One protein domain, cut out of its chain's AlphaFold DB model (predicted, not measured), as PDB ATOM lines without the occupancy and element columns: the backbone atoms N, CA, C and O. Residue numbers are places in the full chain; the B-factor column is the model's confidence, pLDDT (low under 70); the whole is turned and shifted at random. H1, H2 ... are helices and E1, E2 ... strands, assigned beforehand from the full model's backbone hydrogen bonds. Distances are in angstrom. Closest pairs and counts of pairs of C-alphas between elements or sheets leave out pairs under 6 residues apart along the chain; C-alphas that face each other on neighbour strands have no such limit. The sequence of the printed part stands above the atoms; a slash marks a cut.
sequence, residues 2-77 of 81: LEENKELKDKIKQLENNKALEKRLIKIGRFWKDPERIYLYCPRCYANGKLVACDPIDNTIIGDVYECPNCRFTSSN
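This is residues 2 to 77 of the 81 residues of an uncharacterized protein of Lactobacillus reuteri (UniProt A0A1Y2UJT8). A long helix, H1, ends at a small head made of two short strand hairpins, E1 with E2 and E3 with E4, the little helix H2 and a good deal of loop. Residues 2 to 14 of H1 stick out from the head as an arm, and this arm makes much of the length. The printed part has 76 residues, with two named helices and four named strands in the order H1, E1, E2, H2, E3, E4; each hairpin is its own antiparallel sheet of two strands, and the class is mixed, helices and strands. The whole is loose, with a radius of gyration of the C-alphas of 15.1 A, and spans 55 by 21 by 19 A.

E1, residues 26 to 28, and E2, residues 31 to 33, form an antiparallel hairpin at 134 degrees between their directions. N 26 and O 33 are within hydrogen-bond range at 2.8 A, and N 28 and O 31 at 2.9 A. Residues 32 to 33 of E2 also make a short antiparallel pairing with residues 40 to 41. H2, residues 43 to 46, comes closest to E2 at the C-alphas of Phe 31 and Pro 43, 5.5 A apart. E3, residues 65 to 67, and E4, residues 74 to 76, form the second antiparallel hairpin, at 156 degrees, with N 66 and O 75 at 3.0 A, within hydrogen-bond range. Residues 55 to 56 pair with residues 66 to 67 of E3, antiparallel. E2 and E4 are only just apart, their closest C-alphas being 8.0 A from each other. H1, residues 2 to 24, and E2 are near each other, with 5 pairs of C-alphas within 10 A; H1 is apart from H2, E3 and E4. In H1 every O i to N i+4 pair is within hydrogen-bond range; H2 is too short for such a pair, and its one O i to N i+3 pair is not within range.

H1 runs 33.7 A from C-alpha 2 at (36.925, 19.854, -22.170) to C-alpha 24 at (6.442, 28.606, -33.669). E1 measures 6.3 A, E2 6.5 A, H2 5.2 A, E3 6.8 A and E4 7.2 A. E4 ends with C-alpha 76 at (4.089, 31.400, -55.440).

The C-alphas of Leu 2 and Ile 62, the two farthest apart, are 54.9 A from each other. Without residues 2 to 14 the body spans 39 by 23 by 14 A. The printed part has no cut. The link from H2 to E3, residues 47 to 64, is long. The mean pLDDT of the printed part is 73.8, and 25 residues are under 70: 2 to 5, 16 to 23, 46 to 50, 58 to 64, and 77.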
ATOM      1  N   LEU A   2      37.682  18.591 -22.352       61.78
ATOM      2  CA  LEU A   2      36.925  19.854 -22.170       61.78
ATOM      3  C   LEU A   2      36.303  20.402 -23.471       61.78
ATOM      4  O   LEU A   2      35.205  20.951 -23.425       61.78
ATOM      5  N   GLU A   3      36.958  20.219 -24.621       61.25
ATOM      6  CA  GLU A   3      36.452  20.686 -25.926       61.25
ATOM      7  C   GLU A   3      35.221  19.909 -26.412       61.25
ATOM      8  O   GLU A   3      34.226  20.530 -26.777       61.25
ATOM      9  N   GLU A   4      35.215  18.576 -26.292       62.59
ATOM     10  CA  GLU A   4      34.053  17.737 -26.650       62.59
ATOM     11  C   GLU A   4      32.792  18.117 -25.859       62.59
ATOM     12  O   GLU A   4      31.685  18.143 -26.396       62.59
ATOM     13  N   ASN A   5      32.949  18.489 -24.584       67.62
ATOM     14  CA  ASN A   5      31.836  18.948 -23.750       67.62
ATOM     15  C   ASN A   5      31.265  20.297 -24.211       67.62
ATOM     16  O   ASN A   5      30.082  20.574 -23.998       67.62
ATOM     17  N   LYS A   6      32.086  21.148 -24.833       75.62
ATOM     18  CA  LYS A   6      31.655  22.447 -25.356       75.62
ATOM     19  C   LYS A   6      30.898  22.274 -26.673       75.62
ATOM     20  O   LYS A   6      29.797  22.800 -26.802       75.62
ATOM     21  N   GLU A   7      31.411  21.447 -27.583       78.06
ATOM     22  CA  GLU A   7      30.730  21.130 -28.846       78.06
ATOM     23  C   GLU A   7      29.382  20.433 -28.635       78.06
ATOM     24  O   GLU A   7      28.408  20.731 -29.329       78.06
ATOM     25  N   LEU A   8      29.292  19.522 -27.661       77.06
ATOM     26  CA  LEU A   8      28.031  18.863 -27.320       77.06
ATOM     27  C   LEU A   8      26.999  19.855 -26.775       77.06
ATOM     28  O   LEU A   8      25.832  19.790 -27.159       77.06
ATOM     29  N   LYS A   9      27.416  20.812 -25.937       75.62
ATOM     30  CA  LYS A   9      26.528  21.878 -25.444       75.62
ATOM     31  C   LYS A   9      26.039  22.792 -26.565       75.62
ATOM     32  O   LYS A   9      24.853  23.113 -26.593       75.62
ATOM     33  N   ASP A  10      26.907  23.169 -27.502       76.50
ATOM     34  CA  ASP A  10      26.509  23.962 -28.670       76.50
ATOM     35  C   ASP A  10      25.526  23.198 -29.572       76.50
ATOM     36  O   ASP A  10      24.508  23.754 -29.991       76.50
ATOM     37  N   LYS A  11      25.750  21.893 -29.789       78.38
ATOM     38  CA  LYS A  11      24.806  21.027 -30.516       78.38
ATOM     39  C   LYS A  11      23.451  20.926 -29.816       78.38
ATOM     40  O   LYS A  11      22.424  21.033 -30.483       78.38
ATOM     41  N   ILE A  12      23.420  20.758 -28.491       78.00
ATOM     42  CA  ILE A  12      22.167  20.724 -27.717       78.00
ATOM     43  C   ILE A  12      21.421  22.051 -27.865       78.00
ATOM     44  O   ILE A  12      20.239  22.052 -28.195       78.00
ATOM     45  N   LYS A  13      22.122  23.178 -27.715       71.94
ATOM     46  CA  LYS A  13      21.527  24.511 -27.840       71.94
ATOM     47  C   LYS A  13      20.968  24.768 -29.243       71.94
ATOM     48  O   LYS A  13      19.891  25.343 -29.382       71.94
ATOM     49  N   GLN A  14      21.656  24.309 -30.290       72.81
ATOM     50  CA  GLN A  14      21.131  24.349 -31.658       72.81
ATOM     51  C   GLN A  14      19.885  23.474 -31.825       72.81
ATOM     52  O   GLN A  14      18.912  23.915 -32.428       72.81
ATOM     53  N   LEU A  15      19.883  22.258 -31.275       70.25
ATOM     54  CA  LEU A  15      18.735  21.351 -31.349       70.25
ATOM     55  C   LEU A  15      17.514  21.896 -30.598       70.25
ATOM     56  O   LEU A  15      16.392  21.785 -31.091       70.25
ATOM     57  N   GLU A  16      17.714  22.506 -29.432       69.94
ATOM     58  CA  GLU A  16      16.652  23.163 -28.665       69.94
ATOM     59  C   GLU A  16      16.093  24.380 -29.403       69.94
ATOM     60  O   GLU A  16      14.873  24.516 -29.508       69.94
ATOM     61  N   ASN A  17      16.959  25.209 -29.991       66.38
ATOM     62  CA  ASN A  17      16.534  26.324 -30.836       66.38
ATOM     63  C   ASN A  17      15.746  25.843 -32.057       66.38
ATOM     64  O   ASN A  17      14.704  26.417 -32.368       66.38
ATOM     65  N   ASN A  18      16.189  24.767 -32.712       67.25
ATOM     66  CA  ASN A  18      15.472  24.186 -33.842       67.25
ATOM     67  C   ASN A  18      14.077  23.720 -33.413       67.25
ATOM     68  O   ASN A  18      13.100  24.141 -34.020       67.25
ATOM     69  N   LYS A  19      13.957  22.963 -32.313       67.31
ATOM     70  CA  LYS A  19      12.656  22.527 -31.762       67.31
ATOM     71  C   LYS A  19      11.753  23.693 -31.350       67.31
ATOM     72  O   LYS A  19      10.531  23.606 -31.475       67.31
ATOM     73  N   ALA A  20      12.327  24.770 -30.817       62.81
ATOM     74  CA  ALA A  20      11.575  25.969 -30.461       62.81
ATOM     75  C   ALA A  20      11.038  26.683 -31.710       62.81
ATOM     76  O   ALA A  20       9.881  27.103 -31.711       62.81
ATOM     77  N   LEU A  21      11.840  26.757 -32.777       67.31
ATOM     78  CA  LEU A  21      11.395  27.233 -34.085       67.31
ATOM     79  C   LEU A  21      10.283  26.337 -34.646       67.31
ATOM     80  O   LEU A  21       9.242  26.863 -35.015       67.31
ATOM     81  N   GLU A  22      10.431  25.008 -34.620       66.44
ATOM     82  CA  GLU A  22       9.401  24.058 -35.082       66.44
ATOM     83  C   GLU A  22       8.020  24.318 -34.459       66.44
ATOM     84  O   GLU A  22       7.007  24.304 -35.157       66.44
ATOM     85  N   LYS A  23       7.970  24.624 -33.156       69.88
ATOM     86  CA  LYS A  23       6.716  24.938 -32.448       69.88
ATOM     87  C   LYS A  23       6.103  26.293 -32.818       69.88
ATOM     88  O   LYS A  23       4.909  26.476 -32.598       69.88
ATOM     89  N   ARG A  24       6.897  27.246 -33.315       76.00
ATOM     90  CA  ARG A  24       6.442  28.606 -33.669       76.00
ATOM     91  C   ARG A  24       6.037  28.746 -35.131       76.00
ATOM     92  O   ARG A  24       5.340  29.698 -35.474       76.00
ATOM     93  N   LEU A  25       6.473  27.832 -35.994       79.62
ATOM     94  CA  LEU A  25       6.215  27.927 -37.425       79.62
ATOM     95  C   LEU A  25       4.737  27.703 -37.741       79.62
ATOM     96  O   LEU A  25       4.135  26.694 -37.380       79.62
ATOM     97  N   ILE A  26       4.177  28.632 -38.500       82.94
ATOM     98  CA  ILE A  26       2.828  28.555 -39.043       82.94
ATOM     99  C   ILE A  26       2.888  28.216 -40.530       82.94
ATOM    100  O   ILE A  26       3.816  28.603 -41.245       82.94
ATOM    101  N   LYS A  27       1.894  27.477 -41.019       79.81
ATOM    102  CA  LYS A  27       1.792  27.151 -42.442       79.81
ATOM    103  C   LYS A  27       1.110  28.298 -43.183       79.81
ATOM    104  O   LYS A  27      -0.024  28.645 -42.868       79.81
ATOM    105  N   ILE A  28       1.780  28.853 -44.188       76.56
ATOM    106  CA  ILE A  28       1.270  29.933 -45.035       76.56
ATOM    107  C   ILE A  28       1.361  29.513 -46.498       76.56
ATOM    108  O   ILE A  28       2.440  29.302 -47.051       76.56
ATOM    109  N   GLY A  29       0.196  29.350 -47.130       79.62
ATOM    110  CA  GLY A  29       0.099  28.746 -48.457       79.62
ATOM    111  C   GLY A  29       0.774  27.371 -48.482       79.62
ATOM    112  O   GLY A  29       0.370  26.451 -47.766       79.62
ATOM    113  N   ARG A  30       1.820  27.234 -49.306       81.56
ATOM    114  CA  ARG A  30       2.645  26.018 -49.389       81.56
ATOM    115  C   ARG A  30       3.946  26.088 -48.578       81.56
ATOM    116  O   ARG A  30       4.684  25.113 -48.596       81.56
ATOM    117  N   PHE A  31       4.225  27.177 -47.865       82.19
ATOM    118  CA  PHE A  31       5.460  27.372 -47.097       82.19
ATOM    119  C   PHE A  31       5.221  27.336 -45.585       82.19
ATOM    120  O   PHE A  31       4.091  27.460 -45.111       82.19
ATOM    121  N   TRP A  32       6.304  27.189 -44.825       84.88
ATOM    122  CA  TRP A  32       6.331  27.479 -43.391       84.88
ATOM    123  C   TRP A  32       6.816  28.909 -43.164       84.88
ATOM    124  O   TRP A  32       7.676  29.390 -43.896       84.88
ATOM    125  N   LYS A  33       6.293  29.592 -42.150       81.94
ATOM    126  CA  LYS A  33       6.723  30.937 -41.766       81.94
ATOM    127  C   LYS A  33       6.856  31.026 -40.258       81.94
ATOM    128  O   LYS A  33       5.993  30.547 -39.532       81.94
ATOM    129  N   ASP A  34       7.915  31.678 -39.807       82.75
ATOM    130  CA  ASP A  34       8.036  32.116 -38.421       82.75
ATOM    131  C   ASP A  34       7.357  33.492 -38.315       82.75
ATOM    132  O   ASP A  34       7.732  34.391 -39.069       82.75
ATOM    133  N   PRO A  35       6.340  33.682 -37.456       76.62
ATOM    134  CA  PRO A  35       5.640  34.961 -37.333       76.62
ATOM    135  C   PRO A  35       6.550  36.118 -36.889       76.62
ATOM    136  O   PRO A  35       6.230  37.270 -37.172       76.62
ATOM    137  N   GLU A  36       7.685  35.835 -36.245       79.06
ATOM    138  CA  GLU A  36       8.666  36.840 -35.821       79.06
ATOM    139  C   GLU A  36       9.704  37.155 -36.914       79.06
ATOM    140  O   GLU A  36      10.505  38.079 -36.763       79.06
ATOM    141  N   ARG A  37       9.715  36.405 -38.027       74.19
ATOM    142  CA  ARG A  37      10.677  36.575 -39.126       74.19
ATOM    143  C   ARG A  37       9.985  36.827 -40.464       74.19
ATOM    144  O   ARG A  37       8.845  36.454 -40.718       74.19
ATOM    145  N   ILE A  38      10.724  37.457 -41.370       73.38
ATOM    146  CA  ILE A  38      10.225  37.795 -42.711       73.38
ATOM    147  C   ILE A  38      10.360  36.600 -43.679       73.38
ATOM    148  O   ILE A  38       9.642  36.525 -44.672       73.38
ATOM    149  N   TYR A  39      11.239  35.640 -43.374       76.19
ATOM    150  CA  TYR A  39      11.579  34.528 -44.263       76.19
ATOM    151  C   TYR A  39      10.482  33.459 -44.361       76.19
ATOM    152  O   TYR A  39       9.813  33.125 -43.379       76.19
ATOM    153  N   LEU A  40      10.359  32.876 -45.557       81.50
ATOM    154  CA  LEU A  40       9.582  31.668 -45.817       81.50
ATOM    155  C   LEU A  40      10.515  30.456 -45.823       81.50
ATOM    156  O   LEU A  40      11.640  30.529 -46.308       81.50
ATOM    157  N   TYR A  41      10.040  29.334 -45.301       85.25
ATOM    158  CA  TYR A  41      10.799  28.099 -45.155       85.25
ATOM    159  C   TYR A  41      10.178  26.965 -45.969       85.25
ATOM    160  O   TYR A  41       8.954  26.833 -46.089       85.25
ATOM    161  N   CYS A  42      11.043  26.106 -46.508       84.69
ATOM    162  CA  CYS A  42      10.640  25.006 -47.371       84.69
ATOM    163  C   CYS A  42       9.875  23.918 -46.597       84.69
ATOM    164  O   CYS A  42      10.426  23.346 -45.652       84.69
ATOM    165  N   PRO A  43       8.666  23.516 -47.039       81.31
ATOM    166  CA  PRO A  43       7.904  22.450 -46.388       81.31
ATOM    167  C   PRO A  43       8.558  21.073 -46.505       81.31
ATOM    168  O   PRO A  43       8.380  20.235 -45.627       81.31
ATOM    169  N   ARG A  44       9.317  20.828 -47.582       81.75
ATOM    170  CA  ARG A  44       9.937  19.526 -47.860       81.75
ATOM    171  C   ARG A  44      11.223  19.321 -47.071       81.75
ATOM    172  O   ARG A  44      11.444  18.241 -46.544       81.75
ATOM    173  N   CYS A  45      12.066  20.349 -46.970       78.00
ATOM    174  CA  CYS A  45      13.300  20.253 -46.186       78.00
ATOM    175  C   CYS A  45      13.026  20.264 -44.682       78.00
ATOM    176  O   CYS A  45      13.749  19.605 -43.936       78.00
ATOM    177  N   TYR A  46      11.944  20.929 -44.265       69.00
ATOM    178  CA  TYR A  46      11.483  20.912 -42.884       69.00
ATOM    179  C   TYR A  46      11.192  19.498 -42.368       69.00
ATOM    180  O   TYR A  46      11.576  19.173 -41.253       69.00
ATOM    181  N   ALA A  47      10.607  18.623 -43.195       61.22
ATOM    182  CA  ALA A  47      10.320  17.240 -42.804       61.22
ATOM    183  C   ALA A  47      11.571  16.446 -42.368       61.22
ATOM    184  O   ALA A  47      11.448  15.457 -41.654       61.22
ATOM    185  N   ASN A  48      12.771  16.902 -42.747       61.53
ATOM    186  CA  ASN A  48      14.048  16.302 -42.359       61.53
ATOM    187  C   ASN A  48      14.728  17.029 -41.176       61.53
ATOM    188  O   ASN A  48      15.939  16.898 -40.996       61.53
ATOM    189  N   GLY A  49      13.994  17.843 -40.405       64.25
ATOM    190  CA  GLY A  49      14.511  18.578 -39.240       64.25
ATOM    191  C   GLY A  49      15.456  19.736 -39.584       64.25
ATOM    192  O   GLY A  49      16.184  20.224 -38.718       64.25
ATOM    193  N   LYS A  50      15.491  20.173 -40.853       68.12
ATOM    194  CA  LYS A  50      16.304  21.307 -41.314       68.12
ATOM    195  C   LYS A  50      15.422  22.435 -41.833       68.12
ATOM    196  O   LYS A  50      14.733  22.301 -42.845       68.12
ATOM    197  N   LEU A  51      15.518  23.586 -41.177       73.69
ATOM    198  CA  LEU A  51      14.902  24.826 -41.630       73.69
ATOM    199  C   LEU A  51      15.742  25.448 -42.740       73.69
ATOM    200  O   LEU A  51      16.765  26.076 -42.489       73.69
ATOM    201  N   VAL A  52      15.302  25.246 -43.980       81.56
ATOM    202  CA  VAL A  52      15.910  25.866 -45.160       81.56
ATOM    203  C   VAL A  52      15.019  27.022 -45.592       81.56
ATOM    204  O   VAL A  52      13.864  26.794 -45.970       81.56
ATOM    205  N   ALA A  53      15.542  28.245 -45.500       82.81
ATOM    206  CA  ALA A  53      14.874  29.430 -46.027       82.81
ATOM    207  C   ALA A  53      14.767  29.323 -47.556       82.81
ATOM    208  O   ALA A  53      15.673  28.805 -48.209       82.81
ATOM    209  N   CYS A  54      13.634  29.739 -48.108       84.50
ATOM    210  CA  CYS A  54      13.434  29.835 -49.545       84.50
ATOM    211  C   CYS A  54      13.811  31.234 -50.028       84.50
ATOM    212  O   CYS A  54      13.437  32.228 -49.401       84.50
ATOM    213  N   ASP A  55      14.493  31.290 -51.164       82.56
ATOM    214  CA  ASP A  55      14.920  32.521 -51.813       82.56
ATOM    215  C   ASP A  55      13.888  32.942 -52.870       82.56
ATOM    216  O   ASP A  55      13.319  32.082 -53.548       82.56
ATOM    217  N   PRO A  56      13.606  34.243 -53.027       78.62
ATOM    218  CA  PRO A  56      12.783  34.726 -54.128       78.62
ATOM    219  C   PRO A  56      13.537  34.537 -55.456       78.62
ATOM    220  O   PRO A  56      14.680  34.967 -55.587       78.62
ATOM    221  N   ILE A  57      12.905  33.888 -56.434       74.00
ATOM    222  CA  ILE A  57      13.510  33.595 -57.748       74.00
ATOM    223  C   ILE A  57      13.298  34.756 -58.720       74.00
ATOM    224  O   ILE A  57      14.102  34.959 -59.623       74.00
ATOM    225  N   ASP A  58      12.216  35.516 -58.550       62.56
ATOM    226  CA  ASP A  58      11.829  36.522 -59.526       62.56
ATOM    227  C   ASP A  58      11.182  37.742 -58.860       62.56
ATOM    228  O   ASP A  58      10.182  37.634 -58.149       62.56
ATOM    229  N   ASN A  59      11.776  38.913 -59.114       52.78
ATOM    230  CA  ASN A  59      11.241  40.241 -58.782       52.78
ATOM    231  C   ASN A  59      10.269  40.742 -59.867       52.78
ATOM    232  O   ASN A  59       9.957  41.933 -59.939       52.78
ATOM    233  N   THR A  60       9.823  39.866 -60.765       48.81
ATOM    234  CA  THR A  60       8.865  40.235 -61.796       48.81
ATOM    235  C   THR A  60       7.477  40.418 -61.186       48.81
ATOM    236  O   THR A  60       7.044  39.734 -60.265       48.81
ATOM    237  N   ILE A  61       6.784  41.427 -61.700       49.25
ATOM    238  CA  ILE A  61       5.578  42.098 -61.189       49.25
ATOM    239  C   ILE A  61       4.370  41.160 -60.919       49.25
ATOM    240  O   ILE A  61       3.364  41.593 -60.361       49.25
ATOM    241  N   ILE A  62       4.467  39.862 -61.220       46.75
ATOM    242  CA  ILE A  62       3.374  38.887 -61.172       46.75
ATOM    243  C   ILE A  62       3.763  37.714 -60.255       46.75
ATOM    244  O   ILE A  62       4.148  36.644 -60.706       46.75
ATOM    245  N   GLY A  63       3.624  37.933 -58.944       52.06
ATOM    246  CA  GLY A  63       3.661  36.894 -57.907       52.06
ATOM    247  C   GLY A  63       5.061  36.405 -57.537       52.06
ATOM    248  O   GLY A  63       5.650  35.607 -58.250       52.06
ATOM    249  N   ASP A  64       5.558  36.828 -56.372       66.88
ATOM    250  CA  ASP A  64       6.899  36.469 -55.894       66.88
ATOM    251  C   ASP A  64       7.002  34.935 -55.758       66.88
ATOM    252  O   ASP A  64       6.394  34.323 -54.875       66.88
ATOM    253  N   VAL A  65       7.695  34.272 -56.683       74.50
ATOM    254  CA  VAL A  65       7.930  32.826 -56.609       74.50
ATOM    255  C   VAL A  65       9.139  32.603 -55.717       74.50
ATOM    256  O   VAL A  65      10.187  33.208 -55.927       74.50
ATOM    257  N   TYR A  66       8.999  31.724 -54.730       81.19
ATOM    258  CA  TYR A  66      10.087  31.344 -53.836       81.19
ATOM    259  C   TYR A  66      10.592  29.948 -54.187       81.19
ATOM    260  O   TYR A  66       9.781  29.043 -54.400       81.19
ATOM    261  N   GLU A  67      11.912  29.760 -54.188       84.69
ATOM    262  CA  GLU A  67      12.590  28.477 -54.366       84.69
ATOM    263  C   GLU A  67      13.349  28.064 -53.116       84.69
ATOM    264  O   GLU A  67      14.061  28.843 -52.493       84.69
ATOM    265  N   CYS A  68      13.261  26.786 -52.768       85.38
ATOM    266  CA  CYS A  68      14.195  26.198 -51.828       85.38
ATOM    267  C   CYS A  68      15.547  25.910 -52.509       85.38
ATOM    268  O   CYS A  68      15.582  25.039 -53.385       85.38
ATOM    269  N   PRO A  69      16.670  26.485 -52.042       83.12
ATOM    270  CA  PRO A  69      17.986  26.250 -52.643       83.12
ATOM    271  C   PRO A  69      18.444  24.787 -52.536       83.12
ATOM    272  O   PRO A  69      19.262  24.328 -53.327       83.12
ATOM    273  N   ASN A  70      17.904  24.029 -51.575       84.69
ATOM    274  CA  ASN A  70      18.312  22.648 -51.323       84.69
ATOM    275  C   ASN A  70      17.557  21.614 -52.177       84.69
ATOM    276  O   ASN A  70      18.152  20.658 -52.656       84.69
ATOM    277  N   CYS A  71      16.241  21.768 -52.358       85.25
ATOM    278  CA  CYS A  71      15.419  20.772 -53.066       85.25
ATOM    279  C   CYS A  71      14.716  21.312 -54.317       85.25
ATOM    280  O   CYS A  71      13.881  20.605 -54.880       85.25
ATOM    281  N   ARG A  72      15.012  22.560 -54.714       83.44
ATOM    282  CA  ARG A  72      14.394  23.271 -55.848       83.44
ATOM    283  C   ARG A  72      12.862  23.278 -55.806       83.44
ATOM    284  O   ARG A  72      12.188  23.346 -56.826       83.44
ATOM    285  N   PHE A  73      12.283  23.163 -54.609       83.06
ATOM    286  CA  PHE A  73      10.843  23.304 -54.427       83.06
ATOM    287  C   PHE A  73      10.457  24.755 -54.681       83.06
ATOM    288  O   PHE A  73      10.939  25.629 -53.962       83.06
ATOM    289  N   THR A  74       9.570  24.980 -55.646       80.75
ATOM    290  CA  THR A  74       9.077  26.307 -56.009       80.75
ATOM    291  C   THR A  74       7.586  26.449 -55.714       80.75
ATOM    292  O   THR A  74       6.795  25.519 -55.904       80.75
ATOM    293  N   SER A  75       7.178  27.612 -55.208       76.75
ATOM    294  CA  SER A  75       5.763  27.973 -55.071       76.75
ATOM    295  C   SER A  75       5.592  29.490 -54.995       76.75
ATOM    296  O   SER A  75       6.466  30.204 -54.509       76.75
ATOM    297  N   SER A  76       4.444  29.978 -55.458       73.38
ATOM    298  CA  SER A  76       4.089  31.400 -55.440       73.38
ATOM    299  C   SER A  76       3.767  31.898 -54.029       73.38
ATOM    300  O   SER A  76       3.241  31.144 -53.199       73.38
ATOM    301  N   ASN A  77       4.055  33.175 -53.780       68.38
ATOM    302  CA  ASN A  77       3.732  33.879 -52.547       68.38
ATOM    303  C   ASN A  77       2.210  33.949 -52.318       68.38
ATOM    304  O   ASN A  77       1.506  34.542 -53.136       68.38
TER     305      ASN A  77